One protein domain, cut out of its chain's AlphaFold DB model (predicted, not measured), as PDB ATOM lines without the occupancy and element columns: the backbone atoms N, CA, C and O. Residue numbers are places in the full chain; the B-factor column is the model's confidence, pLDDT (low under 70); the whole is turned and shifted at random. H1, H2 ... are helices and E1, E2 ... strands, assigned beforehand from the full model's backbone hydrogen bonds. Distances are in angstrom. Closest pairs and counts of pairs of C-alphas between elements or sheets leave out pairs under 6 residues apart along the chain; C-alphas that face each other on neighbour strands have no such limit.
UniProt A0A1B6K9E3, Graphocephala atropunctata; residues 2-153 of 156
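What this domain is: This is residues 2 to 153 of the 156 residues of a protein of Graphocephala atropunctata (UniProt A0A1B6K9E3). One twisted sheet of six strands makes the core, with the long helix H5 over one face and the shorter H2 over the other. A hairpin, E6 and E7, reaches out by the start of H5, and at that helix's other end residues 128 to 141, of which 128 to 130 belong to H5 and 140 to 141 to H6, stick out free of the rest. The printed part has 152 residues with six named helices and eight named strands, in the order H1 E1 H2 E2 H3 H4 E3 E4 E5 E6 E7 H5 H6 E8. The large sheet runs E3 E4 E5 E2 E1 E8 and is mixed; the class is mixed, helices and strands. The whole is compact, with a radius of gyration of the C-alphas of 16.3 A and spans of 44 by 39 by 29 A.

Where its parts are: Start in the large sheet with E3, residues 63 to 69, 20.6 A long, from C-alpha 63 at (-10.734, -32.907, -6.009). Next across it come E4, residues 72 to 78, 20.0 A, E5, residues 86 to 90, E2, residues 37 to 42, 15.7 A, E1, residues 14 to 18, and E8, residues 148 to 152, ending at (-18.163, -52.616, 15.576). E6, residues 97 to 102, and E7, residues 105 to 110, make the small sheet. Find C-alpha 111 at (-10.684, -40.373, 4.559); from there H5 runs 29.5 A to residue 130. The other helices are H1, residues 2 to 6, H2, residues 25 to 32, H3, residues 44 to 47, H4, residues 52 to 56, and H6, residues 140 to 146.

How they stand to each other: E3, E4 and E5 form a meander, each strand the antiparallel neighbour of the one before; look at N 67 and O 74, 2.9 A, and N 75 and O 88, 2.8 A. E5 and E2 are antiparallel, with N 42 and O 87 at 2.8 A. E1, H2 and E2 form a strand-helix-strand unit, two parallel neighbour strands with a helix between, its crossover right-handed; N 39 and O 16 are 2.8 A apart. E8 is an edge strand, antiparallel to E1, with N 15 and O 151 at 2.7 A. H2 and H5 lie on opposite faces, giving three layers, helices on both faces of a sheet. H2 has a height of 8.2 A over the sheet; its closest C-alphas to E2 are Ala 28 and Leu 38, 5.9 A. The closest C-alphas of H5 and E1 are Phe 17 and Tyr 116, 7.0 A. In the hairpin of E6 and E7, N 98 and O 109 are 2.8 A apart; Ser 64 of E3 and Pro 110 of E7 have their C-alphas at 7.1 A. H4 only grazes the sheet, with residues 53 to 55, while H1, H3 and H6 are not on it. H5 and H6 are close but not clearly touching, their closest C-alphas Val 123 and Asn 146 at 5.8 A. Every O i to N i+4 pair is within hydrogen-bond range in H1, H2 and H4, but 15 of 16 in H5 and 2 of 3 in H6; H3 is too short for one.

The domain as a whole: The C-alphas farthest apart are those of Asn 70 and Pro 135, 47.5 A. The printed part has no cut, and no link is long. The mean pLDDT of the printed part is 75.1; residues 44 to 53, 102 to 105 and 121 to 153 are under 70.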
ATOM      1  N   ASP A   2     -33.053 -58.466   4.678       78.62
ATOM      2  CA  ASP A   2     -33.303 -59.839   5.138       78.62
ATOM      3  C   ASP A   2     -32.049 -60.593   5.588       78.62
ATOM      4  O   ASP A   2     -32.084 -61.281   6.599       78.62
ATOM      5  N   ILE A   3     -30.921 -60.419   4.892       80.00
ATOM      6  CA  ILE A   3     -29.643 -61.049   5.268       80.00
ATOM      7  C   ILE A   3     -29.202 -60.605   6.669       80.00
ATOM      8  O   ILE A   3     -28.839 -61.435   7.493       80.00
ATOM      9  N   MET A   4     -29.283 -59.304   6.961       79.25
ATOM     10  CA  MET A   4     -28.879 -58.752   8.259       79.25
ATOM     11  C   MET A   4     -29.832 -59.163   9.381       79.25
ATOM     12  O   MET A   4     -29.400 -59.338  10.516       79.25
ATOM     13  N   GLN A   5     -31.119 -59.329   9.065       81.50
ATOM     14  CA  GLN A   5     -32.117 -59.824  10.015       81.50
ATOM     15  C   GLN A   5     -31.885 -61.296  10.349       81.50
ATOM     16  O   GLN A   5     -31.805 -61.638  11.520       81.50
ATOM     17  N   LYS A   6     -31.716 -62.146   9.329       82.62
ATOM     18  CA  LYS A   6     -31.471 -63.587   9.500       82.62
ATOM     19  C   LYS A   6     -30.175 -63.884  10.246       82.62
ATOM     20  O   LYS A   6     -30.109 -64.863  10.970       82.62
ATOM     21  N   ALA A   7     -29.156 -63.052  10.055       78.50
ATOM     22  CA  ALA A   7     -27.882 -63.176  10.755       78.50
ATOM     23  C   ALA A   7     -27.878 -62.503  12.143       78.50
ATOM     24  O   ALA A   7     -26.846 -62.500  12.807       78.50
ATOM     25  N   GLU A   8     -28.995 -61.896  12.567       82.00
ATOM     26  CA  GLU A   8     -29.120 -61.171  13.837       82.00
ATOM     27  C   GLU A   8     -28.059 -60.071  14.017       82.00
ATOM     28  O   GLU A   8     -27.500 -59.877  15.095       82.00
ATOM     29  N   LEU A   9     -27.735 -59.344  12.947       78.19
ATOM     30  CA  LEU A   9     -26.667 -58.336  12.943       78.19
ATOM     31  C   LEU A   9     -27.170 -56.895  13.092       78.19
ATOM     32  O   LEU A   9     -26.368 -55.967  13.170       78.19
ATOM     33  N   LEU A  10     -28.486 -56.694  13.120       81.81
ATOM     34  CA  LEU A  10     -29.086 -55.371  13.295       81.81
ATOM     35  C   LEU A  10     -29.030 -54.909  14.754       81.81
ATOM     36  O   LEU A  10     -28.876 -55.719  15.662       81.81
ATOM     37  N   ASP A  11     -29.135 -53.594  14.960       84.69
ATOM     38  CA  ASP A  11     -29.189 -52.926  16.273       84.69
ATOM     39  C   ASP A  11     -27.924 -53.084  17.141       84.69
ATOM     40  O   ASP A  11     -27.867 -52.657  18.292       84.69
ATOM     41  N   LYS A  12     -26.854 -53.640  16.564       80.19
ATOM     42  CA  LYS A  12     -25.582 -53.936  17.240       80.19
ATOM     43  C   LYS A  12     -24.511 -52.855  17.061       80.19
ATOM     44  O   LYS A  12     -23.340 -53.113  17.340       80.19
ATOM     45  N   HIS A  13     -24.872 -51.653  16.598       84.25
ATOM     46  CA  HIS A  13     -23.918 -50.556  16.351       84.25
ATOM     47  C   HIS A  13     -22.795 -50.981  15.392       84.25
ATOM     48  O   HIS A  13     -21.627 -50.602  15.534       84.25
ATOM     49  N   LEU A  14     -23.161 -51.828  14.425       83.94
ATOM     50  CA  LEU A  14     -22.260 -52.346  13.407       83.94
ATOM     51  C   LEU A  14     -22.208 -51.398  12.220       83.94
ATOM     52  O   LEU A  14     -23.187 -50.739  11.881       83.94
ATOM     53  N   HIS A  15     -21.054 -51.365  11.571       86.62
ATOM     54  CA  HIS A  15     -20.783 -50.585  10.383       86.62
ATOM     55  C   HIS A  15     -20.553 -51.519   9.202       86.62
ATOM     56  O   HIS A  15     -19.596 -52.293   9.182       86.62
ATOM     57  N   LEU A  16     -21.473 -51.452   8.246       87.50
ATOM     58  CA  LEU A  16     -21.495 -52.214   7.012       87.50
ATOM     59  C   LEU A  16     -20.745 -51.480   5.906       87.50
ATOM     60  O   LEU A  16     -21.063 -50.333   5.603       87.50
ATOM     61  N   PHE A  17     -19.824 -52.175   5.247       87.69
ATOM     62  CA  PHE A  17     -19.208 -51.729   3.997       87.69
ATOM     63  C   PHE A  17     -19.755 -52.541   2.833       87.69
ATOM     64  O   PHE A  17     -19.726 -53.768   2.905       87.69
ATOM     65  N   THR A  18     -20.256 -51.873   1.790       87.12
ATOM     66  CA  THR A  18     -21.007 -52.526   0.708       87.12
ATOM     67  C   THR A  18     -20.634 -52.043  -0.686       87.12
ATOM     68  O   THR A  18     -20.347 -50.866  -0.905       87.12
ATOM     69  N   ASP A  19     -20.731 -52.939  -1.670       85.56
ATOM     70  CA  ASP A  19     -20.636 -52.574  -3.087       85.56
ATOM     71  C   ASP A  19     -21.893 -51.812  -3.569       85.56
ATOM     72  O   ASP A  19     -22.955 -51.806  -2.934       85.56
ATOM     73  N   ASN A  20     -21.795 -51.179  -4.737       84.44
ATOM     74  CA  ASN A  20     -22.836 -50.352  -5.333       84.44
ATOM     75  C   ASN A  20     -24.161 -51.071  -5.555       84.44
ATOM     76  O   ASN A  20     -25.206 -50.422  -5.560       84.44
ATOM     77  N   PHE A  21     -24.138 -52.391  -5.749       81.31
ATOM     78  CA  PHE A  21     -25.363 -53.148  -5.977       81.31
ATOM     79  C   PHE A  21     -26.300 -53.077  -4.764       81.31
ATOM     80  O   PHE A  21     -27.516 -53.005  -4.932       81.31
ATOM     81  N   TYR A  22     -25.726 -53.040  -3.562       83.06
ATOM     82  CA  TYR A  22     -26.456 -53.053  -2.298       83.06
ATOM     83  C   TYR A  22     -26.614 -51.663  -1.681       83.06
ATOM     84  O   TYR A  22     -27.300 -51.528  -0.678       83.06
ATOM     85  N   THR A  23     -26.011 -50.627  -2.265       86.94
ATOM     86  CA  THR A  23     -25.968 -49.292  -1.658       86.94
ATOM     87  C   THR A  23     -27.050 -48.387  -2.245       86.94
ATOM     88  O   THR A  23     -27.032 -48.062  -3.432       86.94
ATOM     89  N   ASN A  24     -27.986 -47.935  -1.408       86.31
ATOM     90  CA  ASN A  24     -28.959 -46.894  -1.746       86.31
ATOM     91  C   ASN A  24     -29.396 -46.114  -0.492       86.31
ATOM     92  O   ASN A  24     -29.216 -46.591   0.627       86.31
ATOM     93  N   ILE A  25     -29.960 -44.917  -0.692       86.31
ATOM     94  CA  ILE A  25     -30.367 -44.012   0.398       86.31
ATOM     95  C   ILE A  25     -31.438 -44.637   1.307       86.31
ATOM     96  O   ILE A  25     -31.185 -44.697   2.506       86.31
ATOM     97  N   PRO A  26     -32.568 -45.175   0.797       88.69
ATOM     98  CA  PRO A  26     -33.602 -45.734   1.673       88.69
ATOM     99  C   PRO A  26     -33.087 -46.862   2.574       88.69
ATOM    100  O   PRO A  26     -33.492 -46.986   3.728       88.69
ATOM    101  N   LEU A  27     -32.174 -47.693   2.060       88.44
ATOM    102  CA  LEU A  27     -31.525 -48.724   2.860       88.44
ATOM    103  C   LEU A  27     -30.625 -48.115   3.938       88.44
ATOM    104  O   LEU A  27     -30.649 -48.592   5.068       88.44
ATOM    105  N   ALA A  28     -29.848 -47.087   3.597       90.00
ATOM    106  CA  ALA A  28     -28.977 -46.399   4.542       90.00
ATOM    107  C   ALA A  28     -29.773 -45.771   5.696       90.00
ATOM    108  O   ALA A  28     -29.419 -45.979   6.851       90.00
ATOM    109  N   GLU A  29     -30.880 -45.084   5.394       91.12
ATOM    110  CA  GLU A  29     -31.774 -44.489   6.401       91.12
ATOM    111  C   GLU A  29     -32.386 -45.567   7.305       91.12
ATOM    112  O   GLU A  29     -32.351 -45.452   8.529       91.12
ATOM    113  N   LYS A  30     -32.883 -46.661   6.711       91.88
ATOM    114  CA  LYS A  30     -33.495 -47.774   7.453       91.88
ATOM    115  C   LYS A  30     -32.503 -48.537   8.335       91.88
ATOM    116  O   LYS A  30     -32.888 -49.075   9.370       91.88
ATOM    117  N   LEU A  31     -31.248 -48.655   7.908       90.50
ATOM    118  CA  LEU A  31     -30.190 -49.247   8.727       90.50
ATOM    119  C   LEU A  31     -29.802 -48.298   9.860       90.50
ATOM    120  O   LEU A  31     -29.680 -48.737  11.003       90.50
ATOM    121  N   PHE A  32     -29.680 -47.003   9.565       91.50
ATOM    122  CA  PHE A  32     -29.328 -45.999  10.559       91.50
ATOM    123  C   PHE A  32     -30.368 -45.915  11.680       91.50
ATOM    124  O   PHE A  32     -30.002 -45.945  12.851       91.50
ATOM    125  N   SER A  33     -31.665 -45.950  11.346       92.44
ATOM    126  CA  SER A  33     -32.751 -46.002  12.341       92.44
ATOM    127  C   SER A  33     -32.727 -47.265  13.217       92.44
ATOM    128  O   SER A  33     -33.457 -47.353  14.196       92.44
ATOM    129  N   ARG A  34     -31.923 -48.262  12.838       90.88
ATOM    130  CA  ARG A  34     -31.690 -49.525  13.546       90.88
ATOM    131  C   ARG A  34     -30.261 -49.626  14.074       90.88
ATOM    132  O   ARG A  34     -29.649 -50.695  14.033       90.88
ATOM    133  N   ASN A  35     -29.681 -48.490  14.468       87.44
ATOM    134  CA  ASN A  35     -28.320 -48.378  15.001       87.44
ATOM    135  C   ASN A  35     -27.292 -49.169  14.176       87.44
ATOM    136  O   ASN A  35     -26.402 -49.819  14.720       87.44
ATOM    137  N   THR A  36     -27.455 -49.195  12.854       86.38
ATOM    138  CA  THR A  36     -26.587 -49.927  11.936       86.38
ATOM    139  C   THR A  36     -26.113 -48.961  10.870       86.38
ATOM    140  O   THR A  36     -26.890 -48.379  10.119       86.38
ATOM    141  N   TYR A  37     -24.809 -48.766  10.803       89.56
ATOM    142  CA  TYR A  37     -24.202 -47.802   9.908       89.56
ATOM    143  C   TYR A  37     -23.868 -48.450   8.572       89.56
ATOM    144  O   TYR A  37     -23.563 -49.640   8.512       89.56
ATOM    145  N   LEU A  38     -23.890 -47.670   7.497       90.88
ATOM    146  CA  LEU A  38     -23.603 -48.133   6.144       90.88
ATOM    147  C   LEU A  38     -22.589 -47.200   5.487       90.88
ATOM    148  O   LEU A  38     -22.728 -45.985   5.574       90.88
ATOM    149  N   THR A  39     -21.611 -47.761   4.783       91.50
ATOM    150  CA  THR A  39     -20.767 -47.053   3.822       91.50
ATOM    151  C   THR A  39     -20.669 -47.864   2.542       91.50
ATOM    152  O   THR A  39     -20.292 -49.031   2.559       91.50
ATOM    153  N   GLY A  40     -20.960 -47.247   1.407       90.88
ATOM    154  CA  GLY A  40     -20.919 -47.945   0.133       90.88
ATOM    155  C   GLY A  40     -20.730 -47.019  -1.046       90.88
ATOM    156  O   GLY A  40     -20.980 -45.816  -0.970       90.88
ATOM    157  N   THR A  41     -20.276 -47.578  -2.162       90.12
ATOM    158  CA  THR A  41     -20.197 -46.812  -3.409       90.12
ATOM    159  C   THR A  41     -21.563 -46.694  -4.063       90.12
ATOM    160  O   THR A  41     -22.420 -47.553  -3.909       90.12
ATOM    161  N   ILE A  42     -21.784 -45.632  -4.829       87.50
ATOM    162  CA  ILE A  42     -23.018 -45.433  -5.579       87.50
ATOM    163  C   ILE A  42     -22.712 -45.286  -7.065       87.50
ATOM    164  O   ILE A  42     -21.836 -44.527  -7.479       87.50
ATOM    165  N   ASN A  43     -23.490 -45.981  -7.895       75.81
ATOM    166  CA  ASN A  43     -23.459 -45.771  -9.334       75.81
ATOM    167  C   ASN A  43     -24.466 -44.689  -9.743       75.81
ATOM    168  O   ASN A  43     -25.671 -44.826  -9.520       75.81
ATOM    169  N   ASN A  44     -23.968 -43.663 -10.437       67.19
ATOM    170  CA  ASN A  44     -24.760 -42.570 -10.998       67.19
ATOM    171  C   ASN A  44     -26.014 -43.084 -11.731       67.19
ATOM    172  O   ASN A  44     -27.104 -42.601 -11.453       67.19
ATOM    173  N   LYS A  45     -25.920 -44.137 -12.562       68.62
ATOM    174  CA  LYS A  45     -27.065 -44.643 -13.352       68.62
ATOM    175  C   LYS A  45     -28.277 -45.057 -12.507       68.62
ATOM    176  O   LYS A  45     -29.401 -44.828 -12.942       68.62
ATOM    177  N   ARG A  46     -28.056 -45.657 -11.333       63.34
ATOM    178  CA  ARG A  46     -29.126 -46.153 -10.448       63.34
ATOM    179  C   ARG A  46     -29.619 -45.083  -9.475       63.34
ATOM    180  O   ARG A  46     -30.775 -45.122  -9.071       63.34
ATOM    181  N   SER A  47     -28.782 -44.090  -9.176       65.00
ATOM    182  CA  SER A  47     -29.062 -43.078  -8.152       65.00
ATOM    183  C   SER A  47     -29.375 -41.684  -8.695       65.00
ATOM    184  O   SER A  47     -29.572 -40.763  -7.905       65.00
ATOM    185  N   LYS A  48     -29.515 -41.514 -10.021       57.34
ATOM    186  CA  LYS A  48     -29.873 -40.227 -10.662       57.34
ATOM    187  C   LYS A  48     -31.103 -39.544 -10.066       57.34
ATOM    188  O   LYS A  48     -31.204 -38.325 -10.129       57.34
ATOM    189  N   ARG A  49     -32.056 -40.311  -9.528       53.53
ATOM    190  CA  ARG A  49     -33.279 -39.760  -8.926       53.53
ATOM    191  C   ARG A  49     -33.046 -39.129  -7.549       53.53
ATOM    192  O   ARG A  49     -33.898 -38.378  -7.102       53.53
ATOM    193  N   MET A  50     -31.920 -39.422  -6.900       59.06
ATOM    194  CA  MET A  50     -31.735 -39.178  -5.469       59.06
ATOM    195  C   MET A  50     -30.911 -37.917  -5.160       59.06
ATOM    196  O   MET A  50     -31.273 -37.181  -4.252       59.06
ATOM    197  N   CYS A  51     -29.855 -37.621  -5.930       60.34
ATOM    198  CA  CYS A  51     -29.001 -36.437  -5.722       60.34
ATOM    199  C   CYS A  51     -28.565 -35.818  -7.060       60.34
ATOM    200  O   CYS A  51     -27.390 -35.866  -7.420       60.34
ATOM    201  N   LYS A  52     -29.516 -35.282  -7.842       68.12
ATOM    202  CA  LYS A  52     -29.233 -34.725  -9.182       68.12
ATOM    203  C   LYS A  52     -28.099 -33.697  -9.164       68.12
ATOM    204  O   LYS A  52     -27.218 -33.783 -10.011       68.12
ATOM    205  N   GLU A  53     -28.098 -32.806  -8.177       68.88
ATOM    206  CA  GLU A  53     -27.075 -31.768  -8.004       68.88
ATOM    207  C   GLU A  53     -25.678 -32.375  -7.829       68.88
ATOM    208  O   GLU A  53     -24.762 -32.037  -8.576       68.88
ATOM    209  N   ALA A  54     -25.536 -33.372  -6.950       71.50
ATOM    210  CA  ALA A  54     -24.265 -34.059  -6.733       71.50
ATOM    211  C   ALA A  54     -23.751 -34.790  -7.987       71.50
ATOM    212  O   ALA A  54     -22.549 -34.828  -8.232       71.50
ATOM    213  N   PHE A  55     -24.646 -35.355  -8.808       73.06
ATOM    214  CA  PHE A  55     -24.271 -36.049 -10.050       73.06
ATOM    215  C   PHE A  55     -23.990 -35.116 -11.234       73.06
ATOM    216  O   PHE A  55     -23.393 -35.557 -12.220       73.06
ATOM    217  N   GLN A  56     -24.455 -33.868 -11.171       74.50
ATOM    218  CA  GLN A  56     -24.237 -32.845 -12.198       74.50
ATOM    219  C   GLN A  56     -23.031 -31.957 -11.887       74.50
ATOM    220  O   GLN A  56     -22.489 -31.326 -12.796       74.50
ATOM    221  N   HIS A  57     -22.588 -31.935 -10.631       77.56
ATOM    222  CA  HIS A  57     -21.448 -31.145 -10.208       77.56
ATOM    223  C   HIS A  57     -20.156 -31.609 -10.906       77.56
ATOM    224  O   HIS A  57     -19.782 -32.788 -10.883       77.56
ATOM    225  N   LYS A  58     -19.475 -30.676 -11.578       80.31
ATOM    226  CA  LYS A  58     -18.212 -30.941 -12.272       80.31
ATOM    227  C   LYS A  58     -17.067 -30.773 -11.282       80.31
ATOM    228  O   LYS A  58     -16.838 -29.667 -10.820       80.31
ATOM    229  N   ILE A  59     -16.333 -31.851 -11.020       86.94
ATOM    230  CA  ILE A  59     -15.178 -31.820 -10.111       86.94
ATOM    231  C   ILE A  59     -13.845 -31.963 -10.848       86.94
ATOM    232  O   ILE A  59     -13.750 -32.647 -11.886       86.94
ATOM    233  N   GLY A  60     -12.822 -31.307 -10.297       88.12
ATOM    234  CA  GLY A  60     -11.445 -31.342 -10.775       88.12
ATOM    235  C   GLY A  60     -10.769 -32.700 -10.569       88.12
ATOM    236  O   GLY A  60     -11.323 -33.628  -9.984       88.12
ATOM    237  N   ALA A  61      -9.560 -32.861 -11.101       87.81
ATOM    238  CA  ALA A  61      -8.737 -34.023 -10.776       87.81
ATOM    239  C   ALA A  61      -8.144 -33.864  -9.369       87.81
ATOM    240  O   ALA A  61      -7.650 -32.794  -9.044       87.81
ATOM    241  N   LYS A  62      -8.135 -34.951  -8.593       87.69
ATOM    242  CA  LYS A  62      -7.752 -34.998  -7.172       87.69
ATOM    243  C   LYS A  62      -8.591 -34.081  -6.275       87.69
ATOM    244  O   LYS A  62      -8.123 -33.667  -5.227       87.69
ATOM    245  N   ASP A  63      -9.818 -33.810  -6.693       89.12
ATOM    246  CA  ASP A  63     -10.734 -32.907  -6.009       89.12
ATOM    247  C   ASP A  63     -11.895 -33.685  -5.377       89.12
ATOM    248  O   ASP A  63     -12.237 -34.788  -5.844       89.12
ATOM    249  N   SER A  64     -12.481 -33.126  -4.318       90.94
ATOM    250  CA  SER A  64     -13.570 -33.737  -3.565       90.94
ATOM    251  C   SER A  64     -14.671 -32.749  -3.197       90.94
ATOM    252  O   SER A  64     -14.419 -31.582  -2.920       90.94
ATOM    253  N   VAL A  65     -15.913 -33.228  -3.205       90.06
ATOM    254  CA  VAL A  65     -17.092 -32.450  -2.814       90.06
ATOM    255  C   VAL A  65     -17.965 -33.300  -1.906       90.06
ATOM    256  O   VAL A  65     -18.130 -34.503  -2.124       90.06
ATOM    257  N   TYR A  66     -18.535 -32.657  -0.896       90.69
ATOM    258  CA  TYR A  66     -19.307 -33.291   0.160       90.69
ATOM    259  C   TYR A  66     -20.731 -32.747   0.145       90.69
ATOM    260  O   TYR A  66     -20.944 -31.537   0.138       90.69
ATOM    261  N   PHE A  67     -21.710 -33.644   0.160       88.38
ATOM    262  CA  PHE A  67     -23.124 -33.304   0.269       88.38
ATOM    263  C   PHE A  67     -23.695 -34.023   1.479       88.38
ATOM    264  O   PHE A  67     -23.678 -35.252   1.527       88.38
ATOM    265  N   ARG A  68     -24.215 -33.274   2.449       88.50
ATOM    266  CA  ARG A  68     -24.853 -33.852   3.630       88.50
ATOM    267  C   ARG A  68     -26.343 -33.559   3.620       88.50
ATOM    268  O   ARG A  68     -26.757 -32.427   3.386       88.50
ATOM    269  N   LYS A  69     -27.139 -34.590   3.883       86.12
ATOM    270  CA  LYS A  69     -28.571 -34.478   4.142       86.12
ATOM    271  C   LYS A  69     -28.893 -35.355   5.341       86.12
ATOM    272  O   LYS A  69     -28.810 -36.578   5.243       86.12
ATOM    273  N   ASN A  70     -29.278 -34.725   6.447       88.06
ATOM    274  CA  ASN A  70     -29.470 -35.399   7.728       88.06
ATOM    275  C   ASN A  70     -28.195 -36.188   8.113       88.06
ATOM    276  O   ASN A  70     -27.077 -35.673   8.034       88.06
ATOM    277  N   GLU A  71     -28.372 -37.460   8.449       88.88
ATOM    278  CA  GLU A  71     -27.318 -38.397   8.848       88.88
ATOM    279  C   GLU A  71     -26.600 -39.047   7.662       88.88
ATOM    280  O   GLU A  71     -25.693 -39.854   7.840       88.88
ATOM    281  N   ILE A  72     -26.997 -38.710   6.432       90.38
ATOM    282  CA  ILE A  72     -26.372 -39.228   5.220       90.38
ATOM    283  C   ILE A  72     -25.381 -38.209   4.682       90.38
ATOM    284  O   ILE A  72     -25.741 -37.089   4.312       90.38
ATOM    285  N   LEU A  73     -24.137 -38.654   4.548       92.12
ATOM    286  CA  LEU A  73     -23.080 -37.948   3.847       92.12
ATOM    287  C   LEU A  73     -22.775 -38.655   2.524       92.12
ATOM    288  O   LEU A  73     -22.524 -39.859   2.469       92.12
ATOM    289  N   LEU A  74     -22.773 -37.885   1.444       90.94
ATOM    290  CA  LEU A  74     -22.334 -38.290   0.119       90.94
ATOM    291  C   LEU A  74     -21.016 -37.587  -0.204       90.94
ATOM    292  O   LEU A  74     -20.948 -36.363  -0.267       90.94
ATOM    293  N   VAL A  75     -19.985 -38.381  -0.465       91.88
ATOM    294  CA  VAL A  75     -18.668 -37.920  -0.899       91.88
ATOM    295  C   VAL A  75     -18.518 -38.177  -2.388       91.88
ATOM    296  O   VAL A  75     -18.684 -39.306  -2.855       91.88
ATOM    297  N   VAL A  76     -18.164 -37.138  -3.134       90.88
ATOM    298  CA  VAL A  76     -17.805 -37.219  -4.548       90.88
ATOM    299  C   VAL A  76     -16.318 -36.946  -4.669       90.88
ATOM    300  O   VAL A  76     -15.833 -35.940  -4.172       90.88
ATOM    301  N   PHE A  77     -15.582 -37.826  -5.336       91.12
ATOM    302  CA  PHE A  77     -14.142 -37.659  -5.528       91.12
ATOM    303  C   PHE A  77     -13.727 -38.092  -6.916       91.12
ATOM    304  O   PHE A  77     -14.191 -39.112  -7.431       91.12
ATOM    305  N   LYS A  78     -12.798 -37.366  -7.526       90.50
ATOM    306  CA  LYS A  78     -12.274 -37.718  -8.843       90.50
ATOM    307  C   LYS A  78     -10.773 -37.822  -8.773       90.50
ATOM    308  O   LYS A  78     -10.059 -36.836  -8.748       90.50
ATOM    309  N   GLN A  79     -10.284 -39.051  -8.839       87.88
ATOM    310  CA  GLN A  79      -8.861 -39.337  -8.696       87.88
ATOM    311  C   GLN A  79      -7.983 -38.695  -9.787       87.88
ATOM    312  O   GLN A  79      -6.849 -38.313  -9.517       87.88
ATOM    313  N   ALA A  80      -8.464 -38.623 -11.031       87.56
ATOM    314  CA  ALA A  80      -7.683 -38.138 -12.169       87.56
ATOM    315  C   ALA A  80      -8.587 -37.544 -13.253       87.56
ATOM    316  O   ALA A  80      -9.746 -37.939 -13.378       87.56
ATOM    317  N   ALA A  81      -8.044 -36.657 -14.093       86.69
ATOM    318  CA  ALA A  81      -8.805 -35.941 -15.122       86.69
ATOM    319  C   ALA A  81      -9.566 -36.880 -16.078       86.69
ATOM    320  O   ALA A  81     -10.743 -36.652 -16.352       86.69
ATOM    321  N   LYS A  82      -8.914 -37.970 -16.514       88.50
ATOM    322  CA  LYS A  82      -9.472 -38.988 -17.424       88.50
ATOM    323  C   LYS A  82     -10.373 -40.023 -16.732       88.50
ATOM    324  O   LYS A  82     -10.958 -40.865 -17.407       88.50
ATOM    325  N   ARG A  83     -10.467 -40.018 -15.395       87.12
ATOM    326  CA  ARG A  83     -11.296 -40.968 -14.638       87.12
ATOM    327  C   ARG A  83     -12.651 -40.366 -14.303       87.12
ATOM    328  O   ARG A  83     -12.787 -39.163 -14.094       87.12
ATOM    329  N   LYS A  84     -13.661 -41.231 -14.237       87.88
ATOM    330  CA  LYS A  84     -14.987 -40.847 -13.752       87.88
ATOM    331  C   LYS A  84     -14.917 -40.576 -12.242       87.88
ATOM    332  O   LYS A  84     -14.148 -41.256 -11.559       87.88
ATOM    333  N   PRO A  85     -15.698 -39.611 -11.729       88.81
ATOM    334  CA  PRO A  85     -15.839 -39.424 -10.294       88.81
ATOM    335  C   PRO A  85     -16.451 -40.675  -9.653       88.81
ATOM    336  O   PRO A  85     -17.320 -41.327 -10.242       88.81
ATOM    337  N   VAL A  86     -15.982 -40.995  -8.454       88.81
ATOM    338  CA  VAL A  86     -16.570 -41.997  -7.568       88.81
ATOM    339  C   VAL A  86     -17.478 -41.305  -6.563       88.81
ATOM    340  O   VAL A  86     -17.205 -40.184  -6.140       88.81
ATOM    341  N   TYR A  87     -18.553 -41.992  -6.196       90.06
ATOM    342  CA  TYR A  87     -19.552 -41.520  -5.247       90.06
ATOM    343  C   TYR A  87     -19.592 -42.519  -4.102       90.06
ATOM    344  O   TYR A  87     -19.772 -43.712  -4.352       90.06
ATOM    345  N   VAL A  88     -19.413 -42.051  -2.873       91.31
ATOM    346  CA  VAL A  88     -19.465 -42.873  -1.663       91.31
ATOM    347  C   VAL A  88     -20.518 -42.295  -0.739       91.31
ATOM    348  O   VAL A  88     -20.440 -41.130  -0.373       91.31
ATOM    349  N   LEU A  89     -21.499 -43.107  -0.377       92.19
ATOM    350  CA  LEU A  89     -22.507 -42.769   0.615       92.19
ATOM    351  C   LEU A  89     -22.110 -43.371   1.955       92.19
ATOM    352  O   LEU A  89     -21.678 -44.521   2.003       92.19
ATOM    353  N   THR A  90     -22.283 -42.612   3.030       92.62
ATOM    354  CA  THR A  90     -22.040 -43.068   4.394       92.62
ATOM    355  C   THR A  90     -23.071 -42.520   5.376       92.62
ATOM    356  O   THR A  90     -23.597 -41.428   5.174       92.62
ATOM    357  N   THR A  91     -23.329 -43.271   6.446       92.56
ATOM    358  CA  THR A  91     -24.063 -42.809   7.638       92.56
ATOM    359  C   THR A  91     -23.209 -42.794   8.907       92.56
ATOM    360  O   THR A  91     -23.719 -42.555   9.996       92.56
ATOM    361  N   ALA A  92     -21.913 -43.107   8.800       86.31
ATOM    362  CA  ALA A  92     -21.057 -43.379   9.959       86.31
ATOM    363  C   ALA A  92     -19.924 -42.374  10.186       86.31
ATOM    364  O   ALA A  92     -19.254 -42.490  11.209       86.31
ATOM    365  N   GLY A  93     -19.660 -41.470   9.243       81.94
ATOM    366  CA  GLY A  93     -18.475 -40.615   9.291       81.94
ATOM    367  C   GLY A  93     -18.685 -39.252   8.656       81.94
ATOM    368  O   GLY A  93     -19.695 -39.019   7.988       81.94
ATOM    369  N   ASP A  94     -17.695 -38.392   8.864       86.06
ATOM    370  CA  ASP A  94     -17.736 -36.976   8.530       86.06
ATOM    371  C   ASP A  94     -16.866 -36.620   7.315       86.06
ATOM    372  O   ASP A  94     -16.183 -37.459   6.712       86.06
ATOM    373  N   ALA A  95     -16.966 -35.358   6.895       88.06
ATOM    374  CA  ALA A  95     -16.209 -34.814   5.777       88.06
ATOM    375  C   ALA A  95     -14.760 -34.558   6.206       88.06
ATOM    376  O   ALA A  95     -14.412 -33.469   6.653       88.06
ATOM    377  N   GLU A  96     -13.929 -35.586   6.065       88.00
ATOM    378  CA  GLU A  96     -12.520 -35.544   6.442       88.00
ATOM    379  C   GLU A  96     -11.607 -35.932   5.285       88.00
ATOM    380  O   GLU A  96     -11.920 -36.805   4.464       88.00
ATOM    381  N   GLU A  97     -10.427 -35.323   5.266       87.31
ATOM    382  CA  GLU A  97      -9.367 -35.601   4.309       87.31
ATOM    383  C   GLU A  97      -8.187 -36.295   4.983       87.31
ATOM    384  O   GLU A  97      -7.898 -36.105   6.160       87.31
ATOM    385  N   THR A  98      -7.483 -37.125   4.221       85.94
ATOM    386  CA  THR A  98      -6.298 -37.826   4.701       85.94
ATOM    387  C   THR A  98      -5.200 -37.820   3.649       85.94
ATOM    388  O   THR A  98      -5.441 -37.956   2.442       85.94
ATOM    389  N   ASN A  99      -3.965 -37.671   4.121       84.12
ATOM    390  CA  ASN A  99      -2.778 -37.787   3.292       84.12
ATOM    391  C   ASN A  99      -2.516 -39.257   3.000       84.12
ATOM    392  O   ASN A  99      -2.337 -40.053   3.919       84.12
ATOM    393  N   VAL A 100      -2.445 -39.620   1.722       79.44
ATOM    394  CA  VAL A 100      -2.070 -40.978   1.341       79.44
ATOM    395  C   VAL A 100      -0.798 -41.001   0.535       79.44
ATOM    396  O   VAL A 100      -0.682 -40.412  -0.538       79.44
ATOM    397  N   THR A 101       0.134 -41.780   1.065       74.62
ATOM    398  CA  THR A 101       1.393 -42.163   0.453       74.62
ATOM    399  C   THR A 101       1.309 -43.636   0.064       74.62
ATOM    400  O   THR A 101       1.144 -44.537   0.880       74.62
ATOM    401  N   SER A 102       1.357 -43.911  -1.235       67.12
ATOM    402  CA  SER A 102       1.397 -45.273  -1.768       67.12
ATOM    403  C   SER A 102       2.154 -45.286  -3.088       67.12
ATOM    404  O   SER A 102       2.172 -44.280  -3.797       67.12
ATOM    405  N   LYS A 103       2.679 -46.452  -3.490       59.91
ATOM    406  CA  LYS A 103       3.388 -46.622  -4.776       59.91
ATOM    407  C   LYS A 103       2.584 -46.144  -6.000       59.91
ATOM    408  O   LYS A 103       3.169 -45.862  -7.034       59.91
ATOM    409  N   ARG A 104       1.245 -46.088  -5.904       63.25
ATOM    410  CA  ARG A 104       0.326 -45.723  -7.003       63.25
ATOM    411  C   ARG A 104      -0.366 -44.371  -6.827       63.25
ATOM    412  O   ARG A 104      -1.007 -43.897  -7.761       63.25
ATOM    413  N   SER A 105      -0.325 -43.782  -5.635       63.16
ATOM    414  CA  SER A 105      -1.014 -42.523  -5.346       63.16
ATOM    415  C   SER A 105      -0.328 -41.778  -4.213       63.16
ATOM    416  O   SER A 105      -0.127 -42.346  -3.140       63.16
ATOM    417  N   LEU A 106       0.007 -40.521  -4.492       73.44
ATOM    418  CA  LEU A 106       0.559 -39.559  -3.551       73.44
ATOM    419  C   LEU A 106      -0.324 -38.309  -3.598       73.44
ATOM    420  O   LEU A 106      -0.595 -37.777  -4.686       73.44
ATOM    421  N   GLY A 107      -0.832 -37.903  -2.437       78.81
ATOM    422  CA  GLY A 107      -1.668 -36.716  -2.284       78.81
ATOM    423  C   GLY A 107      -2.806 -36.889  -1.282       78.81
ATOM    424  O   GLY A 107      -2.931 -37.922  -0.619       78.81
ATOM    425  N   VAL A 108      -3.637 -35.857  -1.211       83.62
ATOM    426  CA  VAL A 108      -4.807 -35.788  -0.337       83.62
ATOM    427  C   VAL A 108      -5.985 -36.508  -0.990       83.62
ATOM    428  O   VAL A 108      -6.209 -36.399  -2.200       83.62
ATOM    429  N   LYS A 109      -6.725 -37.291  -0.205       89.12
ATOM    430  CA  LYS A 109      -8.024 -37.841  -0.607       89.12
ATOM    431  C   LYS A 109      -8.968 -37.896   0.590       89.12
ATOM    432  O   LYS A 109      -8.491 -37.940   1.721       89.12
ATOM    433  N   PRO A 110     -10.285 -38.004   0.363       90.81
ATOM    434  CA  PRO A 110     -11.228 -38.162   1.461       90.81
ATOM    435  C   PRO A 110     -10.925 -39.417   2.288       90.81
ATOM    436  O   PRO A 110     -10.723 -40.504   1.723       90.81
ATOM    437  N   LEU A 111     -10.926 -39.281   3.616       89.62
ATOM    438  CA  LEU A 111     -10.684 -40.373   4.559       89.62
ATOM    439  C   LEU A 111     -11.650 -41.527   4.299       89.62
ATOM    440  O   LEU A 111     -11.224 -42.666   4.144       89.62
ATOM    441  N   LEU A 112     -12.930 -41.219   4.093       89.00
ATOM    442  CA  LEU A 112     -13.965 -42.207   3.782       89.00
ATOM    443  C   LEU A 112     -13.632 -43.068   2.556       89.00
ATOM    444  O   LEU A 112     -13.871 -44.274   2.557       89.00
ATOM    445  N   ILE A 113     -13.029 -42.482   1.519       88.62
ATOM    446  CA  ILE A 113     -12.593 -43.230   0.332       88.62
ATOM    447  C   ILE A 113     -11.373 -44.081   0.650       88.62
ATOM    448  O   ILE A 113     -11.240 -45.192   0.129       88.62
ATOM    449  N   HIS A 114     -10.458 -43.583   1.479       87.88
ATOM    450  CA  HIS A 114      -9.338 -44.390   1.936       87.88
ATOM    451  C   HIS A 114      -9.815 -45.613   2.724       87.88
ATOM    452  O   HIS A 114      -9.460 -46.733   2.351       87.88
ATOM    453  N   THR A 115     -10.657 -45.390   3.730       86.06
ATOM    454  CA  THR A 115     -11.227 -46.406   4.615       86.06
ATOM    455  C   THR A 115     -12.053 -47.423   3.833       86.06
ATOM    456  O   THR A 115     -11.849 -48.626   3.985       86.06
ATOM    457  N   TYR A 116     -12.917 -46.971   2.917       88.44
ATOM    458  CA  TYR A 116     -13.683 -47.863   2.043       88.44
ATOM    459  C   TYR A 116     -12.768 -48.793   1.236       88.44
ATOM    460  O   TYR A 116     -12.970 -50.005   1.222       88.44
ATOM    461  N   ASN A 117     -11.721 -48.249   0.608       85.19
ATOM    462  CA  ASN A 117     -10.783 -49.053  -0.177       85.19
ATOM    463  C   ASN A 117      -9.993 -50.052   0.681       85.19
ATOM    464  O   ASN A 117      -9.663 -51.127   0.190       85.19
ATOM    465  N   GLN A 118      -9.685 -49.730   1.940       83.44
ATOM    466  CA  GLN A 118      -9.034 -50.677   2.854       83.44
ATOM    467  C   GLN A 118      -9.951 -51.863   3.173       83.44
ATOM    468  O   GLN A 118      -9.520 -53.013   3.082       83.44
ATOM    469  N   PHE A 119     -11.220 -51.604   3.498       81.31
ATOM    470  CA  PHE A 119     -12.163 -52.670   3.841       81.31
ATOM    471  C   PHE A 119     -12.565 -53.513   2.631       81.31
ATOM    472  O   PHE A 119     -12.490 -54.741   2.703       81.31
ATOM    473  N   MET A 120     -12.909 -52.875   1.512       79.50
ATOM    474  CA  MET A 120     -13.306 -53.572   0.285       79.50
ATOM    475  C   MET A 120     -12.122 -54.220  -0.435       79.50
ATOM    476  O   MET A 120     -12.253 -55.311  -0.973       79.50
ATOM    477  N   GLY A 121     -10.929 -53.623  -0.382       68.88
ATOM    478  CA  GLY A 121      -9.722 -54.263  -0.911       68.88
ATOM    479  C   GLY A 121      -9.364 -55.549  -0.158       68.88
ATOM    480  O   GLY A 121      -8.844 -56.490  -0.754       68.88
ATOM    481  N   GLY A 122      -9.679 -55.620   1.141       61.72
ATOM    482  CA  GLY A 122      -9.547 -56.849   1.924       61.72
ATOM    483  C   GLY A 122     -10.484 -57.962   1.448       61.72
ATOM    484  O   GLY A 122     -10.067 -59.114   1.422       61.72
ATOM    485  N   VAL A 123     -11.706 -57.610   1.037       60.75
ATOM    486  CA  VAL A 123     -12.687 -58.539   0.451       60.75
ATOM    487  C   VAL A 123     -12.180 -59.105  -0.876       60.75
ATOM    488  O   VAL A 123     -12.103 -60.322  -1.037       60.75
ATOM    489  N   ASP A 124     -11.748 -58.234  -1.792       60.09
ATOM    490  CA  ASP A 124     -11.233 -58.652  -3.102       60.09
ATOM    491  C   ASP A 124      -9.996 -59.552  -2.975       60.09
ATOM    492  O   ASP A 124      -9.758 -60.427  -3.806       60.09
ATOM    493  N   ASN A 125      -9.168 -59.340  -1.947       58.34
ATOM    494  CA  ASN A 125      -7.991 -60.170  -1.705       58.34
ATOM    495  C   ASN A 125      -8.348 -61.534  -1.102       58.34
ATOM    496  O   ASN A 125      -7.718 -62.523  -1.480       58.34
ATOM    497  N   SER A 126      -9.364 -61.617  -0.235       57.78
ATOM    498  CA  SER A 126      -9.901 -62.916   0.188       57.78
ATOM    499  C   SER A 126     -10.532 -63.666  -0.985       57.78
ATOM    500  O   SER A 126     -10.234 -64.843  -1.167       57.78
ATOM    501  N   ASP A 127     -11.294 -62.987  -1.847       55.06
ATOM    502  CA  ASP A 127     -11.895 -63.595  -3.040       55.06
ATOM    503  C   ASP A 127     -10.837 -64.147  -4.006       55.06
ATOM    504  O   ASP A 127     -10.968 -65.265  -4.501       55.06
ATOM    505  N   LYS A 128      -9.726 -63.424  -4.217       50.12
ATOM    506  CA  LYS A 128      -8.602 -63.897  -5.050       50.12
ATOM    507  C   LYS A 128      -7.988 -65.206  -4.561       50.12
ATOM    508  O   LYS A 128      -7.559 -66.002  -5.388       50.12
ATOM    509  N   SER A 129      -7.948 -65.439  -3.247       50.75
ATOM    510  CA  SER A 129      -7.404 -66.685  -2.688       50.75
ATOM    511  C   SER A 129      -8.299 -67.903  -2.953       50.75
ATOM    512  O   SER A 129      -7.798 -69.020  -3.054       50.75
ATOM    513  N   ILE A 130      -9.602 -67.689  -3.158       42.72
ATOM    514  CA  ILE A 130     -10.581 -68.762  -3.388       42.72
ATOM    515  C   ILE A 130     -10.541 -69.246  -4.846       42.72
ATOM    516  O   ILE A 130     -10.671 -70.443  -5.099       42.72
ATOM    517  N   TYR A 131     -10.263 -68.356  -5.807       38.22
ATOM    518  CA  TYR A 131     -10.154 -68.724  -7.228       38.22
ATOM    519  C   TYR A 131      -8.992 -69.677  -7.550       38.22
ATOM    520  O   TYR A 131      -9.030 -70.343  -8.581       38.22
ATOM    521  N   HIS A 132      -7.975 -69.769  -6.689       42.59
ATOM    522  CA  HIS A 132      -6.820 -70.639  -6.917       42.59
ATOM    523  C   HIS A 132      -6.965 -72.055  -6.341       42.59
ATOM    524  O   HIS A 132      -6.094 -72.881  -6.598       42.59
ATOM    525  N   LEU A 133      -8.032 -72.355  -5.587       38.84
ATOM    526  CA  LEU A 133      -8.106 -73.598  -4.807       38.84
ATOM    527  C   LEU A 133      -9.245 -74.558  -5.174       38.84
ATOM    528  O   LEU A 133      -9.225 -75.683  -4.686       38.84
ATOM    529  N   VAL A 134     -10.206 -74.194  -6.033       31.34
ATOM    530  CA  VAL A 134     -11.287 -75.134  -6.393       31.34
ATOM    531  C   VAL A 134     -11.780 -74.940  -7.838       31.34
ATOM    532  O   VAL A 134     -12.413 -73.924  -8.133       31.34
ATOM    533  N   PRO A 135     -11.561 -75.901  -8.757       33.00
ATOM    534  CA  PRO A 135     -12.238 -75.911 -10.045       33.00
ATOM    535  C   PRO A 135     -13.673 -76.432  -9.861       33.00
ATOM    536  O   PRO A 135     -13.871 -77.561  -9.422       33.00
ATOM    537  N   GLY A 136     -14.680 -75.622 -10.209       39.69
ATOM    538  CA  GLY A 136     -16.047 -76.115 -10.454       39.69
ATOM    539  C   GLY A 136     -17.179 -75.627  -9.543       39.69
ATOM    540  O   GLY A 136     -18.315 -76.034  -9.763       39.69
ATOM    541  N   TYR A 137     -16.947 -74.732  -8.580       34.09
ATOM    542  CA  TYR A 137     -18.031 -74.157  -7.767       34.09
ATOM    543  C   TYR A 137     -18.138 -72.646  -7.997       34.09
ATOM    544  O   TYR A 137     -17.231 -71.894  -7.651       34.09
ATOM    545  N   VAL A 138     -19.253 -72.184  -8.571       48.28
ATOM    546  CA  VAL A 138     -19.600 -70.754  -8.630       48.28
ATOM    547  C   VAL A 138     -20.740 -70.504  -7.640       48.28
ATOM    548  O   VAL A 138     -21.897 -70.747  -7.983       48.28
ATOM    549  N   PRO A 139     -20.484 -70.009  -6.413       41.44
ATOM    550  CA  PRO A 139     -21.549 -69.737  -5.468       41.44
ATOM    551  C   PRO A 139     -21.922 -68.256  -5.550       41.44
ATOM    552  O   PRO A 139     -21.229 -67.374  -5.041       41.44
ATOM    553  N   MET A 140     -23.086 -67.982  -6.135       31.78
ATOM    554  CA  MET A 140     -23.758 -66.679  -6.053       31.78
ATOM    555  C   MET A 140     -23.986 -66.242  -4.587       31.78
ATOM    556  O   MET A 140     -24.014 -65.050  -4.296       31.78
ATOM    557  N   LEU A 141     -24.059 -67.202  -3.655       30.34
ATOM    558  CA  LEU A 141     -24.144 -66.993  -2.204       30.34
ATOM    559  C   LEU A 141     -22.826 -66.521  -1.556       30.34
ATOM    560  O   LEU A 141     -22.872 -65.737  -0.611       30.34
ATOM    561  N   LEU A 142     -21.657 -66.916  -2.077       32.22
ATOM    562  CA  LEU A 142     -20.357 -66.524  -1.510       32.22
ATOM    563  C   LEU A 142     -19.999 -65.074  -1.866       32.22
ATOM    564  O   LEU A 142     -19.467 -64.341  -1.038       32.22
ATOM    565  N   ARG A 143     -20.420 -64.612  -3.052       33.44
ATOM    566  CA  ARG A 143     -20.350 -63.189  -3.423       33.44
ATOM    567  C   ARG A 143     -21.110 -62.293  -2.450       33.44
ATOM    568  O   ARG A 143     -20.670 -61.183  -2.181       33.44
ATOM    569  N   ILE A 144     -22.241 -62.759  -1.917       36.53
ATOM    570  CA  ILE A 144     -23.015 -61.988  -0.942       36.53
ATOM    571  C   ILE A 144     -22.233 -61.892   0.369       36.53
ATOM    572  O   ILE A 144     -22.082 -60.789   0.869       36.53
ATOM    573  N   ALA A 145     -21.683 -62.993   0.888       36.88
ATOM    574  CA  ALA A 145     -20.912 -62.976   2.137       36.88
ATOM    575  C   ALA A 145     -19.650 -62.100   2.048       36.88
ATOM    576  O   ALA A 145     -19.335 -61.379   2.993       36.88
ATOM    577  N   ASN A 146     -18.978 -62.098   0.895       39.47
ATOM    578  CA  ASN A 146     -17.776 -61.296   0.689       39.47
ATOM    579  C   ASN A 146     -18.095 -59.803   0.489       39.47
ATOM    580  O   ASN A 146     -17.366 -58.956   0.992       39.47
ATOM    581  N   CYS A 147     -19.231 -59.428  -0.111       45.41
ATOM    582  CA  CYS A 147     -19.582 -58.016  -0.324       45.41
ATOM    583  C   CYS A 147     -19.887 -57.187   0.942       45.41
ATOM    584  O   CYS A 147     -20.015 -55.970   0.802       45.41
ATOM    585  N   PHE A 148     -20.035 -57.790   2.130       49.19
ATOM    586  CA  PHE A 148     -20.345 -57.067   3.372       49.19
ATOM    587  C   PHE A 148     -19.218 -57.223   4.396       49.19
ATOM    588  O   PHE A 148     -19.047 -58.285   4.989       49.19
ATOM    589  N   LYS A 149     -18.479 -56.141   4.672       59.50
ATOM    590  CA  LYS A 149     -17.556 -56.093   5.820       59.50
ATOM    591  C   LYS A 149     -18.257 -55.437   7.006       59.50
ATOM    592  O   LYS A 149     -18.822 -54.360   6.852       59.50
ATOM    593  N   LEU A 150     -18.198 -56.071   8.174       51.72
ATOM    594  CA  LEU A 150     -18.770 -55.565   9.424       51.72
ATOM    595  C   LEU A 150     -17.658 -55.101  10.363       51.72
ATOM    596  O   LEU A 150     -16.714 -55.848  10.620       51.72
ATOM    597  N   LYS A 151     -17.788 -53.895  10.918       47.91
ATOM    598  CA  LYS A 151     -16.950 -53.410  12.026       47.91
ATOM    599  C   LYS A 151     -17.838 -52.922  13.169       47.91
ATOM    600  O   LYS A 151     -18.829 -52.248  12.922       47.91
ATOM    601  N   SER A 152     -17.499 -53.234  14.419       38.44
ATOM    602  CA  SER A 152     -18.163 -52.616  15.576       38.44
ATOM    603  C   SER A 152     -17.676 -51.174  15.738       38.44
ATOM    604  O   SER A 152     -16.469 -50.936  15.691       38.44
ATOM    605  N   LYS A 153     -18.592 -50.219  15.948       42.28
ATOM    606  CA  LYS A 153     -18.278 -48.785  16.110       42.28
ATOM    607  C   LYS A 153     -17.652 -48.432  17.476       42.28
ATOM    608  O   LYS A 153     -17.664 -47.275  17.874       42.28
TER     609      LYS A 153